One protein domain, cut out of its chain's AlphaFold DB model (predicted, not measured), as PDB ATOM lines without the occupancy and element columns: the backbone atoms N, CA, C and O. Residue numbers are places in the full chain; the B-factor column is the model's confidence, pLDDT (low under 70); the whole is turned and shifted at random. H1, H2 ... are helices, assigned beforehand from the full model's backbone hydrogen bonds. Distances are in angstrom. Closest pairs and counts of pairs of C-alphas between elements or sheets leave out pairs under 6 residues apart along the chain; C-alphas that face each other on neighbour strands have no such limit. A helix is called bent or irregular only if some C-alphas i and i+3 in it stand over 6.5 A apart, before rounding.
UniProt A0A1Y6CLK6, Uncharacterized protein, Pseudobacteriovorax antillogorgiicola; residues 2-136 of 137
ATOM      1  N   GLU A   2     175.381 204.155 202.696       64.31
ATOM      2  CA  GLU A   2     174.332 204.570 203.653       64.31
ATOM      3  C   GLU A   2     173.493 205.785 203.191       64.31
ATOM      4  O   GLU A   2     172.268 205.775 203.288       64.31
ATOM      5  N   TYR A   3     174.121 206.779 202.553       69.38
ATOM      6  CA  TYR A   3     173.451 208.014 202.108       69.38
ATOM      7  C   TYR A   3     172.498 207.848 200.911       69.38
ATOM      8  O   TYR A   3     171.523 208.582 200.777       69.38
ATOM      9  N   GLN A   4     172.744 206.860 200.043       72.31
ATOM     10  CA  GLN A   4     171.925 206.625 198.844       72.31
ATOM     11  C   GLN A   4     170.506 206.168 199.209       72.31
ATOM     12  O   GLN A   4     169.526 206.687 198.677       72.31
ATOM     13  N   THR A   5     170.385 205.249 200.170       78.88
ATOM     14  CA  THR A   5     169.089 204.769 200.668       78.88
ATOM     15  C   THR A   5     168.294 205.897 201.315       78.88
ATOM     16  O   THR A   5     167.090 206.010 201.097       78.88
ATOM     17  N   LEU A   6     168.971 206.761 202.074       79.38
ATOM     18  CA  LEU A   6     168.337 207.878 202.761       79.38
ATOM     19  C   LEU A   6     167.833 208.940 201.770       79.38
ATOM     20  O   LEU A   6     166.702 209.397 201.899       79.38
ATOM     21  N   ASN A   7     168.602 209.248 200.722       78.94
ATOM     22  CA  ASN A   7     168.143 210.122 199.640       78.94
ATOM     23  C   ASN A   7     166.907 209.555 198.925       78.94
ATOM     24  O   ASN A   7     165.923 210.271 198.747       78.94
ATOM     25  N   ILE A   8     166.911 208.266 198.566       81.06
ATOM     26  CA  ILE A   8     165.757 207.616 197.920       81.06
ATOM     27  C   ILE A   8     164.530 207.647 198.835       81.06
ATOM     28  O   ILE A   8     163.424 207.942 198.371       81.06
ATOM     29  N   LEU A   9     164.715 207.384 200.131       85.56
ATOM     30  CA  LEU A   9     163.645 207.465 201.120       85.56
ATOM     31  C   LEU A   9     163.054 208.877 201.156       85.56
ATOM     32  O   LEU A   9     161.847 209.030 200.991       85.56
ATOM     33  N   MET A  10     163.893 209.906 201.281       82.00
ATOM     34  CA  MET A  10     163.449 211.300 201.344       82.00
ATOM     35  C   MET A  10     162.728 211.739 200.068       82.00
ATOM     36  O   MET A  10     161.699 212.416 200.152       82.00
ATOM     37  N   HIS A  11     163.216 211.325 198.897       80.88
ATOM     38  CA  HIS A  11     162.581 211.594 197.606       80.88
ATOM     39  C   HIS A  11     161.199 210.930 197.520       80.88
ATOM     40  O   HIS A  11     160.201 211.571 197.179       80.88
ATOM     41  N   THR A  12     161.120 209.656 197.915       84.50
ATOM     42  CA  THR A  12     159.877 208.874 197.919       84.50
ATOM     43  C   THR A  12     158.865 209.463 198.894       84.50
ATOM     44  O   THR A  12     157.697 209.614 198.543       84.50
ATOM     45  N   THR A  13     159.294 209.863 200.093       84.56
ATOM     46  CA  THR A  13     158.413 210.493 201.081       84.56
ATOM     47  C   THR A  13     157.892 211.843 200.587       84.56
ATOM     48  O   THR A  13     156.700 212.104 200.722       84.56
ATOM     49  N   HIS A  14     158.726 212.678 199.955       82.12
ATOM     50  CA  HIS A  14     158.256 213.939 199.367       82.12
ATOM     51  C   HIS A  14     157.208 213.705 198.278       82.12
ATOM     52  O   HIS A  14     156.146 214.325 198.309       82.12
ATOM     53  N   ILE A  15     157.474 212.791 197.340       83.69
ATOM     54  CA  ILE A  15     156.525 212.460 196.271       83.69
ATOM     55  C   ILE A  15     155.235 211.890 196.866       83.69
ATOM     56  O   ILE A  15     154.150 212.305 196.469       83.69
ATOM     57  N   ALA A  16     155.329 211.009 197.863       84.06
ATOM     58  CA  ALA A  16     154.166 210.466 198.549       84.06
ATOM     59  C   ALA A  16     153.325 211.569 199.207       84.06
ATOM     60  O   ALA A  16     152.106 211.543 199.074       84.06
ATOM     61  N   VAL A  17     153.937 212.572 199.848       81.00
ATOM     62  CA  VAL A  17     153.217 213.722 200.430       81.00
ATOM     63  C   VAL A  17     152.564 214.584 199.346       81.00
ATOM     64  O   VAL A  17     151.406 214.975 199.497       81.00
ATOM     65  N   ILE A  18     153.256 214.856 198.236       79.62
ATOM     66  CA  ILE A  18     152.699 215.627 197.110       79.62
ATOM     67  C   ILE A  18     151.503 214.890 196.503       79.62
ATOM     68  O   ILE A  18     150.421 215.462 196.385       79.62
ATOM     69  N   LEU A  19     151.662 213.601 196.187       81.00
ATOM     70  CA  LEU A  19     150.573 212.762 195.691       81.00
ATOM     71  C   LEU A  19     149.435 212.694 196.711       81.00
ATOM     72  O   LEU A  19     148.279 212.783 196.305       81.00
ATOM     73  N   THR A  20     149.759 212.624 198.011       77.75
ATOM     74  CA  THR A  20     148.785 212.665 199.114       77.75
ATOM     75  C   THR A  20     147.930 213.922 199.084       77.75
ATOM     76  O   THR A  20     146.707 213.846 199.158       77.75
ATOM     77  N   ASN A  21     148.546 215.081 198.887       77.06
ATOM     78  CA  ASN A  21     147.818 216.340 198.786       77.06
ATOM     79  C   ASN A  21     147.023 216.477 197.472       77.06
ATOM     80  O   ASN A  21     145.926 217.030 197.489       77.06
ATOM     81  N   CYS A  22     147.538 215.961 196.351       73.75
ATOM     82  CA  CYS A  22     146.933 216.160 195.028       73.75
ATOM     83  C   CYS A  22     145.826 215.158 194.670       73.75
ATOM     84  O   CYS A  22     144.850 215.536 194.038       73.75
ATOM     85  N   LEU A  23     145.972 213.872 195.006       73.12
ATOM     86  CA  LEU A  23     145.095 212.817 194.472       73.12
ATOM     87  C   LEU A  23     144.068 212.310 195.483       73.12
ATOM     88  O   LEU A  23     143.039 211.752 195.102       73.12
ATOM     89  N   PHE A  24     144.310 212.492 196.780       70.56
ATOM     90  CA  PHE A  24     143.543 211.758 197.786       70.56
ATOM     91  C   PHE A  24     142.190 212.365 198.115       70.56
ATOM     92  O   PHE A  24     141.337 211.651 198.639       70.56
ATOM     93  N   TRP A  25     141.936 213.627 197.752       65.69
ATOM     94  CA  TRP A  25     140.593 214.193 197.901       65.69
ATOM     95  C   TRP A  25     139.568 213.478 197.003       65.69
ATOM     96  O   TRP A  25     138.382 213.450 197.332       65.69
ATOM     97  N   ALA A  26     140.004 212.909 195.871       67.94
ATOM     98  CA  ALA A  26     139.120 212.370 194.839       67.94
ATOM     99  C   ALA A  26     138.600 210.951 195.142       67.94
ATOM    100  O   ALA A  26     137.622 210.508 194.536       67.94
ATOM    101  N   PHE A  27     139.201 210.227 196.093       68.19
ATOM    102  CA  PHE A  27     138.829 208.842 196.390       68.19
ATOM    103  C   PHE A  27     137.780 208.745 197.507       68.19
ATOM    104  O   PHE A  27     138.038 209.042 198.672       68.19
ATOM    105  N   LYS A  28     136.589 208.229 197.168       57.47
ATOM    106  CA  LYS A  28     135.406 208.152 198.055       57.47
ATOM    107  C   LYS A  28     135.542 207.194 199.262       57.47
ATOM    108  O   LYS A  28     134.633 207.144 200.085       57.47
ATOM    109  N   GLY A  29     136.649 206.459 199.395       63.22
ATOM    110  CA  GLY A  29     136.873 205.449 200.447       63.22
ATOM    111  C   GLY A  29     138.126 205.648 201.305       63.22
ATOM    112  O   GLY A  29     138.396 204.830 202.178       63.22
ATOM    113  N   TRP A  30     138.909 206.703 201.072       68.06
ATOM    114  CA  TRP A  30     140.176 206.886 201.781       68.06
ATOM    115  C   TRP A  30     140.006 207.538 203.163       68.06
ATOM    116  O   TRP A  30     139.084 208.336 203.375       68.06
ATOM    117  N   PRO A  31     140.894 207.225 204.129       69.88
ATOM    118  CA  PRO A  31     140.833 207.786 205.469       69.88
ATOM    119  C   PRO A  31     141.080 209.294 205.413       69.88
ATOM    120  O   PRO A  31     142.218 209.758 205.370       69.88
ATOM    121  N   ARG A  32     139.995 210.075 205.488       70.81
ATOM    122  CA  ARG A  32     140.024 211.551 205.528       70.81
ATOM    123  C   ARG A  32     141.007 212.099 206.565       70.81
ATOM    124  O   ARG A  32     141.588 213.152 206.351       70.81
ATOM    125  N   LYS A  33     141.229 211.365 207.660       71.44
ATOM    126  CA  LYS A  33     142.202 211.702 208.709       71.44
ATOM    127  C   LYS A  33     143.646 211.766 208.192       71.44
ATOM    128  O   LYS A  33     144.376 212.657 208.599       71.44
ATOM    129  N   LEU A  34     144.049 210.857 207.298       72.81
ATOM    130  CA  LEU A  34     145.412 210.809 206.756       72.81
ATOM    131  C   LEU A  34     145.668 211.965 205.783       72.81
ATOM    132  O   LEU A  34     146.715 212.609 205.841       72.81
ATOM    133  N   PHE A  35     144.671 212.266 204.948       76.44
ATOM    134  CA  PHE A  35     144.675 213.460 204.110       76.44
ATOM    135  C   PHE A  35     144.741 214.731 204.966       76.44
ATOM    136  O   PHE A  35     145.608 215.565 204.737       76.44
ATOM    137  N   LEU A  36     143.898 214.848 206.003       72.44
ATOM    138  CA  LEU A  36     143.925 215.996 206.917       72.44
ATOM    139  C   LEU A  36     145.287 216.164 207.589       72.44
ATOM    140  O   LEU A  36     145.779 217.286 207.673       72.44
ATOM    141  N   ALA A  37     145.888 215.074 208.067       79.94
ATOM    142  CA  ALA A  37     147.197 215.119 208.702       79.94
ATOM    143  C   ALA A  37     148.269 215.618 207.722       79.94
ATOM    144  O   ALA A  37     148.989 216.559 208.046       79.94
ATOM    145  N   SER A  38     148.322 215.062 206.505       77.31
ATOM    146  CA  SER A  38     149.287 215.489 205.478       77.31
ATOM    147  C   SER A  38     149.068 216.934 205.034       77.31
ATOM    148  O   SER A  38     150.022 217.706 204.957       77.31
ATOM    149  N   PHE A  39     147.818 217.327 204.792       77.62
ATOM    150  CA  PHE A  39     147.474 218.676 204.353       77.62
ATOM    151  C   PHE A  39     147.777 219.720 205.433       77.62
ATOM    152  O   PHE A  39     148.382 220.750 205.146       77.62
ATOM    153  N   SER A  40     147.454 219.420 206.694       78.62
ATOM    154  CA  SER A  40     147.772 220.294 207.829       78.62
ATOM    155  C   SER A  40     149.281 220.423 208.025       78.62
ATOM    156  O   SER A  40     149.774 221.529 208.211       78.62
ATOM    157  N   LEU A  41     150.028 219.318 207.921       79.75
ATOM    158  CA  LEU A  41     151.490 219.337 207.984       79.75
ATOM    159  C   LEU A  41     152.084 220.194 206.856       79.75
ATOM    160  O   LEU A  41     153.020 220.958 207.081       79.75
ATOM    161  N   THR A  42     151.500 220.114 205.659       79.31
ATOM    162  CA  THR A  42     151.928 220.902 204.496       79.31
ATOM    163  C   THR A  42     151.653 222.391 204.714       79.31
ATOM    164  O   THR A  42     152.552 223.206 204.525       79.31
ATOM    165  N   ILE A  43     150.461 222.750 205.210       77.25
ATOM    166  CA  ILE A  43     150.118 224.131 205.581       77.25
ATOM    167  C   ILE A  43     151.058 224.668 206.655       77.25
ATOM    168  O   ILE A  43     151.562 225.776 206.514       77.25
ATOM    169  N   ILE A  44     151.312 223.903 207.718       79.56
ATOM    170  CA  ILE A  44     152.199 224.326 208.810       79.56
ATOM    171  C   ILE A  44     153.619 224.534 208.286       79.56
ATOM    172  O   ILE A  44     154.255 225.533 208.613       79.56
ATOM    173  N   SER A  45     154.100 223.636 207.428       75.44
ATOM    174  CA  SER A  45     155.412 223.769 206.802       75.44
ATOM    175  C   SER A  45     155.511 225.039 205.952       75.44
ATOM    176  O   SER A  45     156.506 225.755 206.018       75.44
ATOM    177  N   TRP A  46     154.463 225.376 205.202       74.31
ATOM    178  CA  TRP A  46     154.462 226.557 204.340       74.31
ATOM    179  C   TRP A  46     154.235 227.863 205.102       74.31
ATOM    180  O   TRP A  46     154.882 228.858 204.802       74.31
ATOM    181  N   LEU A  47     153.343 227.885 206.092       73.88
ATOM    182  CA  LEU A  47     153.079 229.084 206.890       73.88
ATOM    183  C   LEU A  47     154.198 229.365 207.896       73.88
ATOM    184  O   LEU A  47     154.489 230.524 208.161       73.88
ATOM    185  N   GLY A  48     154.832 228.326 208.446       71.06
ATOM    186  CA  GLY A  48     155.956 228.477 209.366       71.06
ATOM    187  C   GLY A  48     157.252 228.815 208.633       71.06
ATOM    188  O   GLY A  48     157.858 229.856 208.873       71.06
ATOM    189  N   PHE A  49     157.669 227.945 207.713       68.25
ATOM    190  CA  PHE A  49     158.970 228.053 207.052       68.25
ATOM    191  C   PHE A  49     158.904 228.733 205.685       68.25
ATOM    192  O   PHE A  49     159.890 229.328 205.255       68.25
ATOM    193  N   GLY A  50     157.758 228.720 205.005       66.12
ATOM    194  CA  GLY A  50     157.630 229.366 203.697       66.12
ATOM    195  C   GLY A  50     157.734 230.893 203.741       66.12
ATOM    196  O   GLY A  50     158.079 231.492 202.727       66.12
ATOM    197  N   ILE A  51     157.555 231.522 204.912       66.25
ATOM    198  CA  ILE A  51     157.861 232.951 205.115       66.25
ATOM    199  C   ILE A  51     159.363 233.230 204.925       66.25
ATOM    200  O   ILE A  51     159.728 234.282 204.410       66.25
ATOM    201  N   TYR A  52     160.232 232.285 205.298       64.75
ATOM    202  CA  TYR A  52     161.687 232.431 205.204       64.75
ATOM    203  C   TYR A  52     162.259 231.829 203.914       64.75
ATOM    204  O   TYR A  52     163.159 232.405 203.305       64.75
ATOM    205  N   TYR A  53     161.733 230.679 203.484       66.25
ATOM    206  CA  TYR A  53     162.309 229.882 202.398       66.25
ATOM    207  C   TYR A  53     161.514 229.927 201.085       66.25
ATOM    208  O   TYR A  53     162.071 229.549 200.055       66.25
ATOM    209  N   GLY A  54     160.282 230.451 201.078       68.38
ATOM    210  CA  GLY A  54     159.399 230.543 199.904       68.38
ATOM    211  C   GLY A  54     158.156 229.646 199.989       68.38
ATOM    212  O   GLY A  54     158.118 228.655 200.726       68.38
ATOM    213  N   LEU A  55     157.112 229.983 199.224       66.38
ATOM    214  CA  LEU A  55     155.892 229.170 199.133       66.38
ATOM    215  C   LEU A  55     156.216 227.851 198.419       66.38
ATOM    216  O   LEU A  55     156.740 227.863 197.312       66.38
ATOM    217  N   GLY A  56     155.920 226.709 199.043       65.56
ATOM    218  CA  GLY A  56     156.367 225.403 198.537       65.56
ATOM    219  C   GLY A  56     157.355 224.670 199.436       65.56
ATOM    220  O   GLY A  56     157.743 223.546 199.119       65.56
ATOM    221  N   TYR A  57     157.774 225.284 200.542       70.00
ATOM    222  CA  TYR A  57     158.777 224.707 201.426       70.00
ATOM    223  C   TYR A  57     158.238 223.562 202.296       70.00
ATOM    224  O   TYR A  57     157.268 223.726 203.043       70.00
ATOM    225  N   CYS A  58     158.897 222.402 202.241       74.31
ATOM    226  CA  CYS A  58     158.605 221.244 203.083       74.31
ATOM    227  C   CYS A  58     159.680 221.108 204.172       74.31
ATOM    228  O   CYS A  58     160.859 221.120 203.850       74.31
ATOM    229  N   PHE A  59     159.313 220.893 205.438       70.75
ATOM    230  CA  PHE A  59     160.279 220.636 206.520       70.75
ATOM    231  C   PHE A  59     161.219 219.459 206.206       70.75
ATOM    232  O   PHE A  59     162.394 219.473 206.559       70.75
ATOM    233  N   LEU A  60     160.736 218.450 205.471       70.56
ATOM    234  CA  LEU A  60     161.576 217.333 205.037       70.56
ATOM    235  C   LEU A  60     162.695 217.784 204.083       70.56
ATOM    236  O   LEU A  60     163.687 217.075 203.938       70.56
ATOM    237  N   THR A  61     162.559 218.936 203.425       76.56
ATOM    238  CA  THR A  61     163.580 219.499 202.540       76.56
ATOM    239  C   THR A  61     164.838 219.884 203.318       76.56
ATOM    240  O   THR A  61     165.925 219.585 202.838       76.56
ATOM    241  N   ASP A  62     164.723 220.417 204.541       75.00
ATOM    242  CA  ASP A  62     165.889 220.707 205.394       75.00
ATOM    243  C   ASP A  62     166.702 219.451 205.689       75.00
ATOM    244  O   ASP A  62     167.926 219.435 205.539       75.00
ATOM    245  N   ILE A  63     166.004 218.385 206.089       76.50
ATOM    246  CA  ILE A  63     166.622 217.092 206.387       76.50
ATOM    247  C   ILE A  63     167.271 216.545 205.110       76.50
ATOM    248  O   ILE A  63     168.428 216.142 205.130       76.50
ATOM    249  N   HIS A  64     166.566 216.598 203.977       79.06
ATOM    250  CA  HIS A  64     167.081 216.113 202.697       79.06
ATOM    251  C   HIS A  64     168.325 216.888 202.249       79.06
ATOM    252  O   HIS A  64     169.292 216.295 201.786       79.06
ATOM    253  N   TRP A  65     168.347 218.206 202.439       80.12
ATOM    254  CA  TRP A  65     169.512 219.023 202.131       80.12
ATOM    255  C   TRP A  65     170.681 218.787 203.074       80.12
ATOM    256  O   TRP A  65     171.814 218.888 202.621       80.12
ATOM    257  N   GLN A  66     170.457 218.482 204.356       79.06
ATOM    258  CA  GLN A  66     171.556 218.058 205.232       79.06
ATOM    259  C   GLN A  66     172.226 216.803 204.668       79.06
ATOM    260  O   GLN A  66     173.442 216.790 204.496       79.06
ATOM    261  N   ILE A  67     171.426 215.824 204.245       79.00
ATOM    262  CA  ILE A  67     171.918 214.575 203.650       79.00
ATOM    263  C   ILE A  67     172.649 214.833 202.320       79.00
ATOM    264  O   ILE A  67     173.719 214.265 202.086       79.00
ATOM    265  N   LEU A  68     172.122 215.706 201.449       77.25
ATOM    266  CA  LEU A  68     172.802 216.065 200.195       77.25
ATOM    267  C   LEU A  68     174.104 216.837 200.436       77.25
ATOM    268  O   LEU A  68     175.097 216.549 199.770       77.25
ATOM    269  N   ARG A  69     174.135 217.758 201.408       80.44
ATOM    270  CA  ARG A  69     175.357 218.490 201.780       80.44
ATOM    271  C   ARG A  69     176.444 217.550 202.281       80.44
ATOM    272  O   ARG A  69     177.589 217.677 201.862       80.44
ATOM    273  N   GLU A  70     176.086 216.580 203.119       79.12
ATOM    274  CA  GLU A  70     177.009 215.534 203.580       79.12
ATOM    275  C   GLU A  70     177.465 214.612 202.442       79.12
ATOM    276  O   GLU A  70     178.581 214.099 202.462       79.12
ATOM    277  N   SER A  71     176.639 214.460 201.404       73.19
ATOM    278  CA  SER A  71     176.981 213.725 200.182       73.19
ATOM    279  C   SER A  71     177.838 214.535 199.192       73.19
ATOM    280  O   SER A  71     178.238 213.992 198.163       73.19
ATOM    281  N   GLY A  72     178.135 215.808 199.487       75.62
ATOM    282  CA  GLY A  72     178.978 216.694 198.676       75.62
ATOM    283  C   GLY A  72     178.233 217.651 197.738       75.62
ATOM    284  O   GLY A  72     178.883 218.429 197.042       75.62
ATOM    285  N   ASP A  73     176.896 217.645 197.726       71.69
ATOM    286  CA  ASP A  73     176.086 218.560 196.910       71.69
ATOM    287  C   ASP A  73     175.829 219.872 197.676       71.69
ATOM    288  O   ASP A  73     175.118 219.908 198.681       71.69
ATOM    289  N   THR A  74     176.413 220.977 197.204       69.50
ATOM    290  CA  THR A  74     176.309 222.305 197.850       69.50
ATOM    291  C   THR A  74     175.397 223.280 197.110       69.50
ATOM    292  O   THR A  74     174.951 224.265 197.697       69.50
ATOM    293  N   ASN A  75     175.073 223.005 195.844       69.06
ATOM    294  CA  ASN A  75     174.243 223.872 195.013       69.06
ATOM    295  C   ASN A  75     172.769 223.450 195.102       69.06
ATOM    296  O   ASN A  75     172.197 222.883 194.172       69.06
ATOM    297  N   LEU A  76     172.192 223.637 196.291       71.62
ATOM    298  CA  LEU A  76     170.839 223.192 196.605       71.62
ATOM    299  C   LEU A  76     169.871 224.368 196.455       71.62
ATOM    300  O   LEU A  76     169.985 225.355 197.191       71.62
ATOM    301  N   PRO A  77     168.918 224.288 195.517       72.12
ATOM    302  CA  PRO A  77     167.928 225.326 195.344       72.12
ATOM    303  C   PRO A  77     166.938 225.289 196.513       72.12
ATOM    304  O   PRO A  77     166.761 224.253 197.141       72.12
ATOM    305  N   PRO A  78     166.259 226.405 196.790       67.44
ATOM    306  CA  PRO A  78     165.586 226.704 198.058       67.44
ATOM    307  C   PRO A  78     164.245 226.004 198.298       67.44
ATOM    308  O   PRO A  78     163.643 226.154 199.359       67.44
ATOM    309  N   SER A  79     163.738 225.258 197.327       71.06
ATOM    310  CA  SER A  79     162.573 224.409 197.533       71.06
ATOM    311  C   SER A  79     162.729 223.134 196.728       71.06
ATOM    312  O   SER A  79     163.370 223.108 195.675       71.06
ATOM    313  N   TYR A  80     162.130 222.054 197.222       75.62
ATOM    314  CA  TYR A  80     162.193 220.758 196.557       75.62
ATOM    315  C   TYR A  80     161.551 220.776 195.159       75.62
ATOM    316  O   TYR A  80     162.007 220.085 194.254       75.62
ATOM    317  N   ILE A  81     160.526 221.608 194.951       75.25
ATOM    318  CA  ILE A  81     159.917 221.785 193.625       75.25
ATOM    319  C   ILE A  81     160.914 222.439 192.668       75.25
ATOM    320  O   ILE A  81     161.064 221.973 191.542       75.25
ATOM    321  N   HIS A  82     161.645 223.457 193.126       75.81
ATOM    322  CA  HIS A  82     162.726 224.062 192.350       75.81
ATOM    323  C   HIS A  82     163.836 223.045 192.047       75.81
ATOM    324  O   HIS A  82     164.307 222.974 190.917       75.81
ATOM    325  N   PHE A  83     164.185 222.203 193.026       77.62
ATOM    326  CA  PHE A  83     165.152 221.117 192.850       77.62
ATOM    327  C   PHE A  83     164.732 220.138 191.753       77.62
ATOM    328  O   PHE A  83     165.539 219.822 190.888       77.62
ATOM    329  N   ILE A  84     163.477 219.684 191.742       76.81
ATOM    330  CA  ILE A  84     162.985 218.803 190.674       76.81
ATOM    331  C   ILE A  84     162.969 219.534 189.327       76.81
ATOM    332  O   ILE A  84     163.405 218.969 188.328       76.81
ATOM    333  N   LEU A  85     162.493 220.780 189.271       76.19
ATOM    334  CA  LEU A  85     162.423 221.537 188.015       76.19
ATOM    335  C   LEU A  85     163.804 221.746 187.385       76.19
ATOM    336  O   LEU A  85     163.966 221.515 186.189       76.19
ATOM    337  N   GLU A  86     164.802 222.114 188.186       78.38
ATOM    338  CA  GLU A  86     166.168 222.315 187.703       78.38
ATOM    339  C   GLU A  86     166.877 220.990 187.401       78.38
ATOM    340  O   GLU A  86     167.541 220.872 186.378       78.38
ATOM    341  N   ARG A  87     166.743 219.974 188.264       78.50
ATOM    342  CA  ARG A  87     167.535 218.736 188.171       78.50
ATOM    343  C   ARG A  87     166.943 217.695 187.227       78.50
ATOM    344  O   ARG A  87     167.701 216.947 186.625       78.50
ATOM    345  N   TRP A  88     165.615 217.584 187.155       76.81
ATOM    346  CA  TRP A  88     164.938 216.578 186.323       76.81
ATOM    347  C   TRP A  88     164.454 217.138 184.994       76.81
ATOM    348  O   TRP A  88     164.461 216.416 184.002       76.81
ATOM    349  N   PHE A  89     164.001 218.391 184.976       76.75
ATOM    350  CA  PHE A  89     163.450 219.000 183.767       76.75
ATOM    351  C   PHE A  89     164.407 219.998 183.103       76.75
ATOM    352  O   PHE A  89     164.112 220.444 181.999       76.75
ATOM    353  N   GLU A  90     165.529 220.347 183.749       78.81
ATOM    354  CA  GLU A  90     166.473 221.381 183.289       78.81
ATOM    355  C   GLU A  90     165.786 222.730 182.995       78.81
ATOM    356  O   GLU A  90     166.248 223.540 182.189       78.81
ATOM    357  N   ILE A  91     164.653 222.998 183.662       76.56
ATOM    358  CA  ILE A  91     163.888 224.229 183.474       76.56
ATOM    359  C   ILE A  91     164.293 225.230 184.547       76.56
ATOM    360  O   ILE A  91     163.928 225.115 185.718       76.56
ATOM    361  N   TYR A  92     164.969 226.286 184.111       74.75
ATOM    362  CA  TYR A  92     165.320 227.423 184.951       74.75
ATOM    363  C   TYR A  92     164.160 228.419 185.010       74.75
ATOM    364  O   TYR A  92     164.093 229.393 184.257       74.75
ATOM    365  N   ILE A  93     163.207 228.165 185.906       76.88
ATOM    366  CA  ILE A  93     162.140 229.122 186.217       76.88
ATOM    367  C   ILE A  93     162.609 230.015 187.367       76.88
ATOM    368  O   ILE A  93     163.200 229.551 188.333       76.88
ATOM    369  N   SER A  94     162.329 231.317 187.293       79.62
ATOM    370  CA  SER A  94     162.583 232.221 188.416       79.62
ATOM    371  C   SER A  94     161.775 231.794 189.645       79.62
ATOM    372  O   SER A  94     160.553 231.646 189.532       79.62
ATOM    373  N   ARG A  95     162.423 231.733 190.811       71.75
ATOM    374  CA  ARG A  95     161.825 231.400 192.116       71.75
ATOM    375  C   ARG A  95     160.425 231.986 192.322       71.75
ATOM    376  O   ARG A  95     159.486 231.247 192.585       71.75
ATOM    377  N   SER A  96     160.242 233.289 192.098       76.19
ATOM    378  CA  SER A  96     158.948 233.957 192.310       76.19
ATOM    379  C   SER A  96     157.799 233.387 191.471       76.19
ATOM    380  O   SER A  96     156.658 233.409 191.916       76.19
ATOM    381  N   LYS A  97     158.073 232.874 190.265       80.06
ATOM    382  CA  LYS A  97     157.044 232.261 189.410       80.06
ATOM    383  C   LYS A  97     156.678 230.866 189.902       80.06
ATOM    384  O   LYS A  97     155.497 230.536 189.910       80.06
ATOM    385  N   VAL A  98     157.668 230.075 190.318       78.88
ATOM    386  CA  VAL A  98     157.430 228.745 190.897       78.88
ATOM    387  C   VAL A  98     156.611 228.891 192.173       78.88
ATOM    388  O   VAL A  98     155.543 228.295 192.269       78.88
ATOM    389  N   ASP A  99     157.037 229.765 193.082       77.44
ATOM    390  CA  ASP A  99     156.350 230.039 194.345       77.44
ATOM    391  C   ASP A  99     154.913 230.539 194.109       77.44
ATOM    392  O   ASP A  99     153.984 230.106 194.791       77.44
ATOM    393  N   LEU A 100     154.697 231.395 193.098       83.00
ATOM    394  CA  LEU A 100     153.360 231.851 192.707       83.00
ATOM    395  C   LEU A 100     152.490 230.702 192.183       83.00
ATOM    396  O   LEU A 100     151.351 230.561 192.614       83.00
ATOM    397  N   MET A 101     152.998 229.878 191.263       81.50
ATOM    398  CA  MET A 101     152.236 228.750 190.710       81.50
ATOM    399  C   MET A 101     151.876 227.733 191.790       81.50
ATOM    400  O   MET A 101     150.730 227.296 191.886       81.50
ATOM    401  N   VAL A 102     152.853 227.397 192.625       81.25
ATOM    402  CA  VAL A 102     152.718 226.477 193.750       81.25
ATOM    403  C   VAL A 102     151.709 227.031 194.765       81.25
ATOM    404  O   VAL A 102     150.800 226.311 195.178       81.25
ATOM    405  N   GLY A 103     151.776 228.330 195.070       80.25
ATOM    406  CA  GLY A 103     150.796 229.039 195.892       80.25
ATOM    407  C   GLY A 103     149.380 229.041 195.312       80.25
ATOM    408  O   GLY A 103     148.427 228.785 196.044       80.25
ATOM    409  N   LEU A 104     149.220 229.278 194.007       83.81
ATOM    410  CA  LEU A 104     147.911 229.300 193.342       83.81
ATOM    411  C   LEU A 104     147.248 227.923 193.327       83.81
ATOM    412  O   LEU A 104     146.075 227.807 193.684       83.81
ATOM    413  N   VAL A 105     147.994 226.878 192.956       81.25
ATOM    414  CA  VAL A 105     147.485 225.499 192.962       81.25
ATOM    415  C   VAL A 105     147.074 225.115 194.377       81.25
ATOM    416  O   VAL A 105     145.954 224.659 194.594       81.25
ATOM    417  N   PHE A 106     147.938 225.356 195.361       76.38
ATOM    418  CA  PHE A 106     147.650 224.981 196.739       76.38
ATOM    419  C   PHE A 106     146.503 225.801 197.348       76.38
ATOM    420  O   PHE A 106     145.649 225.246 198.034       76.38
ATOM    421  N   GLY A 107     146.425 227.099 197.045       81.88
ATOM    422  CA  GLY A 107     145.319 227.966 197.448       81.88
ATOM    423  C   GLY A 107     143.981 227.507 196.867       81.88
ATOM    424  O   GLY A 107     142.985 227.437 197.585       81.88
ATOM    425  N   PHE A 108     143.959 227.102 195.596       82.81
ATOM    426  CA  PHE A 108     142.773 226.519 194.973       82.81
ATOM    427  C   PHE A 108     142.338 225.214 195.664       82.81
ATOM    428  O   PHE A 108     141.161 225.050 195.990       82.81
ATOM    429  N   LEU A 109     143.286 224.322 195.973       78.38
ATOM    430  CA  LEU A 109     143.010 223.095 196.732       78.38
ATOM    431  C   LEU A 109     142.498 223.387 198.151       78.38
ATOM    432  O   LEU A 109     141.565 222.731 198.619       78.38
ATOM    433  N   ALA A 110     143.050 224.403 198.815       78.75
ATOM    434  CA  ALA A 110     142.611 224.838 200.135       78.75
ATOM    435  C   ALA A 110     141.169 225.371 200.126       78.75
ATOM    436  O   ALA A 110     140.398 225.065 201.035       78.75
ATOM    437  N   LEU A 111     140.769 226.115 199.089       82.00
ATOM    438  CA  LEU A 111     139.393 226.602 198.944       82.00
ATOM    439  C   LEU A 111     138.397 225.456 198.744       82.00
ATOM    440  O   LEU A 111     137.359 225.422 199.410       82.00
ATOM    441  N   ILE A 112     138.730 224.489 197.883       79.56
ATOM    442  CA  ILE A 112     137.927 223.269 197.708       79.56
ATOM    443  C   ILE A 112     137.773 222.552 199.054       79.56
ATOM    444  O   ILE A 112     136.661 222.183 199.440       79.56
ATOM    445  N   TYR A 113     138.866 222.407 199.802       74.56
ATOM    446  CA  TYR A 113     138.860 221.796 201.127       74.56
ATOM    447  C   TYR A 113     137.945 222.525 202.122       74.56
ATOM    448  O   TYR A 113     137.113 221.879 202.762       74.56
ATOM    449  N   ILE A 114     138.045 223.856 202.231       76.94
ATOM    450  CA  ILE A 114     137.178 224.656 203.113       76.94
ATOM    451  C   ILE A 114     135.707 224.435 202.751       76.94
ATOM    452  O   ILE A 114     134.885 224.241 203.645       76.94
ATOM    453  N   GLY A 115     135.379 224.381 201.457       80.44
ATOM    454  CA  GLY A 115     134.035 224.049 200.986       80.44
ATOM    455  C   GLY A 115     133.551 222.682 201.484       80.44
ATOM    456  O   GLY A 115     132.456 222.580 202.038       80.44
ATOM    457  N   PHE A 116     134.377 221.639 201.361       72.56
ATOM    458  CA  PHE A 116     134.042 220.293 201.845       72.56
ATOM    459  C   PHE A 116     133.859 220.228 203.368       72.56
ATOM    460  O   PHE A 116     132.911 219.603 203.851       72.56
ATOM    461  N   VAL A 117     134.738 220.876 204.136       71.12
ATOM    462  CA  VAL A 117     134.631 220.917 205.603       71.12
ATOM    463  C   VAL A 117     133.391 221.690 206.034       71.12
ATOM    464  O   VAL A 117     132.642 221.211 206.886       71.12
ATOM    465  N   ALA A 118     133.124 222.842 205.414       73.75
ATOM    466  CA  ALA A 118     131.938 223.641 205.696       73.75
ATOM    467  C   ALA A 118     130.651 222.836 205.463       73.75
ATOM    468  O   ALA A 118     129.749 222.870 206.299       73.75
ATOM    469  N   GLN A 119     130.581 222.048 204.384       74.44
ATOM    470  CA  GLN A 119     129.437 221.168 204.121       74.44
ATOM    471  C   GLN A 119     129.283 220.068 205.180       74.44
ATOM    472  O   GLN A 119     128.170 219.816 205.644       74.44
ATOM    473  N   ALA A 120     130.382 219.446 205.612       69.31
ATOM    474  CA  ALA A 120     130.350 218.407 206.642       69.31
ATOM    475  C   ALA A 120     129.915 218.949 208.018       69.31
ATOM    476  O   ALA A 120     129.130 218.304 208.717       69.31
ATOM    477  N   VAL A 121     130.379 220.147 208.397       73.44
ATOM    478  CA  VAL A 121     129.968 220.822 209.640       73.44
ATOM    479  C   VAL A 121     128.490 221.201 209.583       73.44
ATOM    480  O   VAL A 121     127.754 220.930 210.530       73.44
ATOM    481  N   LYS A 122     128.034 221.756 208.454       75.88
ATOM    482  CA  LYS A 122     126.635 222.159 208.262       75.88
ATOM    483  C   LYS A 122     125.681 220.962 208.343       75.88
ATOM    484  O   LYS A 122     124.674 221.041 209.036       75.88
ATOM    485  N   ALA A 123     126.036 219.831 207.729       72.69
ATOM    486  CA  ALA A 123     125.261 218.591 207.823       72.69
ATOM    487  C   ALA A 123     125.159 218.062 209.268       72.69
ATOM    488  O   ALA A 123     124.098 217.607 209.695       72.69
ATOM    489  N   LYS A 124     126.244 218.160 210.047       72.31
ATOM    490  CA  LYS A 124     126.262 217.725 211.451       72.31
ATOM    491  C   LYS A 124     125.456 218.656 212.367       72.31
ATOM    492  O   LYS A 124     124.809 218.165 213.285       72.31
ATOM    493  N   ALA A 125     125.464 219.964 212.101       74.06
ATOM    494  CA  ALA A 125     124.678 220.951 212.842       74.06
ATOM    495  C   ALA A 125     123.166 220.743 212.649       74.06
ATOM    496  O   ALA A 125     122.430 220.726 213.631       74.06
ATOM    497  N   ILE A 126     122.724 220.483 211.412       73.81
ATOM    498  CA  ILE A 126     121.317 220.174 211.101       73.81
ATOM    499  C   ILE A 126     120.853 218.915 211.855       73.81
ATOM    500  O   ILE A 126     119.773 218.906 212.436       73.81
ATOM    501  N   CYS A 127     121.688 217.873 211.918       65.38
ATOM    502  CA  CYS A 127     121.338 216.628 212.610       65.38
ATOM    503  C   CYS A 127     121.285 216.773 214.144       65.38
ATOM    504  O   CYS A 127     120.576 216.021 214.811       65.38
ATOM    505  N   HIS A 128     122.032 217.723 214.718       65.88
ATOM    506  CA  HIS A 128     121.972 218.006 216.154       65.88
ATOM    507  C   HIS A 128     120.707 218.795 216.514       65.88
ATOM    508  O   HIS A 128     120.080 218.511 217.527       65.88
ATOM    509  N   GLN A 129     120.302 219.725 215.642       70.31
ATOM    510  CA  GLN A 129     119.093 220.528 215.820       70.31
ATOM    511  C   GLN A 129     117.812 219.678 215.775       70.31
ATOM    512  O   GLN A 129     116.913 219.894 216.577       70.31
ATOM    513  N   ASP A 130     117.763 218.686 214.882       65.44
ATOM    514  CA  ASP A 130     116.626 217.763 214.732       65.44
ATOM    515  C   ASP A 130     116.421 216.863 215.970       65.44
ATOM    516  O   ASP A 130     115.294 216.611 216.405       65.44
ATOM    517  N   LYS A 131     117.519 216.443 216.616       62.59
ATOM    518  CA  LYS A 131     117.454 215.669 217.866       62.59
ATOM    519  C   LYS A 131     116.891 216.485 219.025       62.59
ATOM    520  O   LYS A 131     116.022 215.976 219.727       62.59
ATOM    521  N   ASP A 132     117.318 217.737 219.181       63.50
ATOM    522  CA  ASP A 132     116.865 218.598 220.280       63.50
ATOM    523  C   ASP A 132     115.371 218.972 220.163       63.50
ATOM    524  O   ASP A 132     114.700 219.158 221.181       63.50
ATOM    525  N   SER A 133     114.812 219.010 218.944       61.19
ATOM    526  CA  SER A 133     113.366 219.176 218.721       61.19
ATOM    527  C   SER A 133     112.535 217.931 219.045       61.19
ATOM    528  O   SER A 133     111.386 218.074 219.447       61.19
ATOM    529  N   SER A 134     113.101 216.726 218.916       61.53
ATOM    530  CA  SER A 134     112.384 215.464 219.172       61.53
ATOM    531  C   SER A 134     112.281 215.077 220.654       61.53
ATOM    532  O   SER A 134     111.421 214.288 221.023       61.53
ATOM    533  N   THR A 135     113.141 215.626 221.519       62.84
ATOM    534  CA  THR A 135     113.110 215.394 222.978       62.84
ATOM    535  C   THR A 135     112.247 216.389 223.756       62.84
ATOM    536  O   THR A 135     112.016 216.176 224.942       62.84
ATOM    537  N   ASN A 136     111.776 217.463 223.113       58.53
ATOM    538  CA  ASN A 136     110.917 218.489 223.720       58.53
ATOM    539  C   ASN A 136     109.430 218.369 223.319       58.53
ATOM    540  O   ASN A 136     108.650 219.276 223.618       58.53
TER     541      ASN A 136
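AT A GLANCE: This is residues 2 to 136 of the 137 residues of an uncharacterized protein of Pseudobacteriovorax antillogorgiicola (UniProt A0A1Y6CLK6). One very long helix, H6, runs past a body made with the shorter helices H1 to H5, and residues 117 to 136, of which 117 to 134 belong to H6, stick out from this body as an arm that makes much of the length. In the body, H4 lies side by side with the first part of H1, running back the other way, H2 crosses the last part of H1, and H5 packs on the first turn of H6. The printed part has 135 residues with six named helices, H1 to H6 in chain order, and no named strand; its class is all helix. It is loose, with a radius of gyration of the C-alphas of 19.4 A and spans of 72 by 34 by 25 A.

HOW THE PARTS SIT: H6, residues 95 to 134, only just touches H5, residues 80 to 88, with 3 pairs of C-alphas within 8 A; residues 95 to 98 alone of H6 take part. The closest C-alphas are those of His 82 and Val 98, 7.2 A apart, and the two form a helical hairpin, opposite ways at a steep tilt of 45 degrees. H6 is near H1, residues 2 to 26, and near H2, residues 32 to 48. H1 and H2 touch at Asn 21 and Phe 39, their closest C-alphas, 6.0 A apart, opposite ways at a steep tilt of 67 degrees, only just short of about perpendicular. H1 takes part with residues 17 to 25 alone. With residues 3 to 14 alone H1 touches H4, residues 59 to 70, opposite ways at a shallow tilt of 22 degrees; the closest C-alphas, of Met 10 and His 64, are 6.2 A apart. H4 is close to but not clearly touching H5, with the C-alphas of Thr 61 and Tyr 80 closest at 6.3 A. H3, residues 50 to 53, meets H2 only through their link. Every O i to N i+4 pair is within hydrogen-bond range in H2 and H5, against 17 of 21 in H1, 7 of 8 in H4 and 35 of 36 in H6; H3 is too short for such a pair.

IN THESE COORDINATES: H6 is 58.6 A long, from C-alpha 95 at (161.825, 231.400, 192.116) to C-alpha 134 at (112.384, 215.464, 219.172). H1 begins with C-alpha 2 at (174.332, 204.570, 203.653) and measures 37.1 A. It has a kink of 38 degrees near residue 20 and is irregular, with C-alphas 22 and 25 standing 7.2 A apart. H2 measures 23.6 A and H4 17.7 A.

THE WHOLE: The two C-alphas farthest apart, of Gly 72 and Asn 136, are 72.5 A apart. Without the stretches that stand free, residues 26 to 31 and 117 to 136, the body spans 45 by 31 by 25 A. The printed part has no cut and no long link. Mean pLDDT of the printed part is 74.5, with 30 residues under 70, among them 25 to 31, 49 to 56 and 130 to 136.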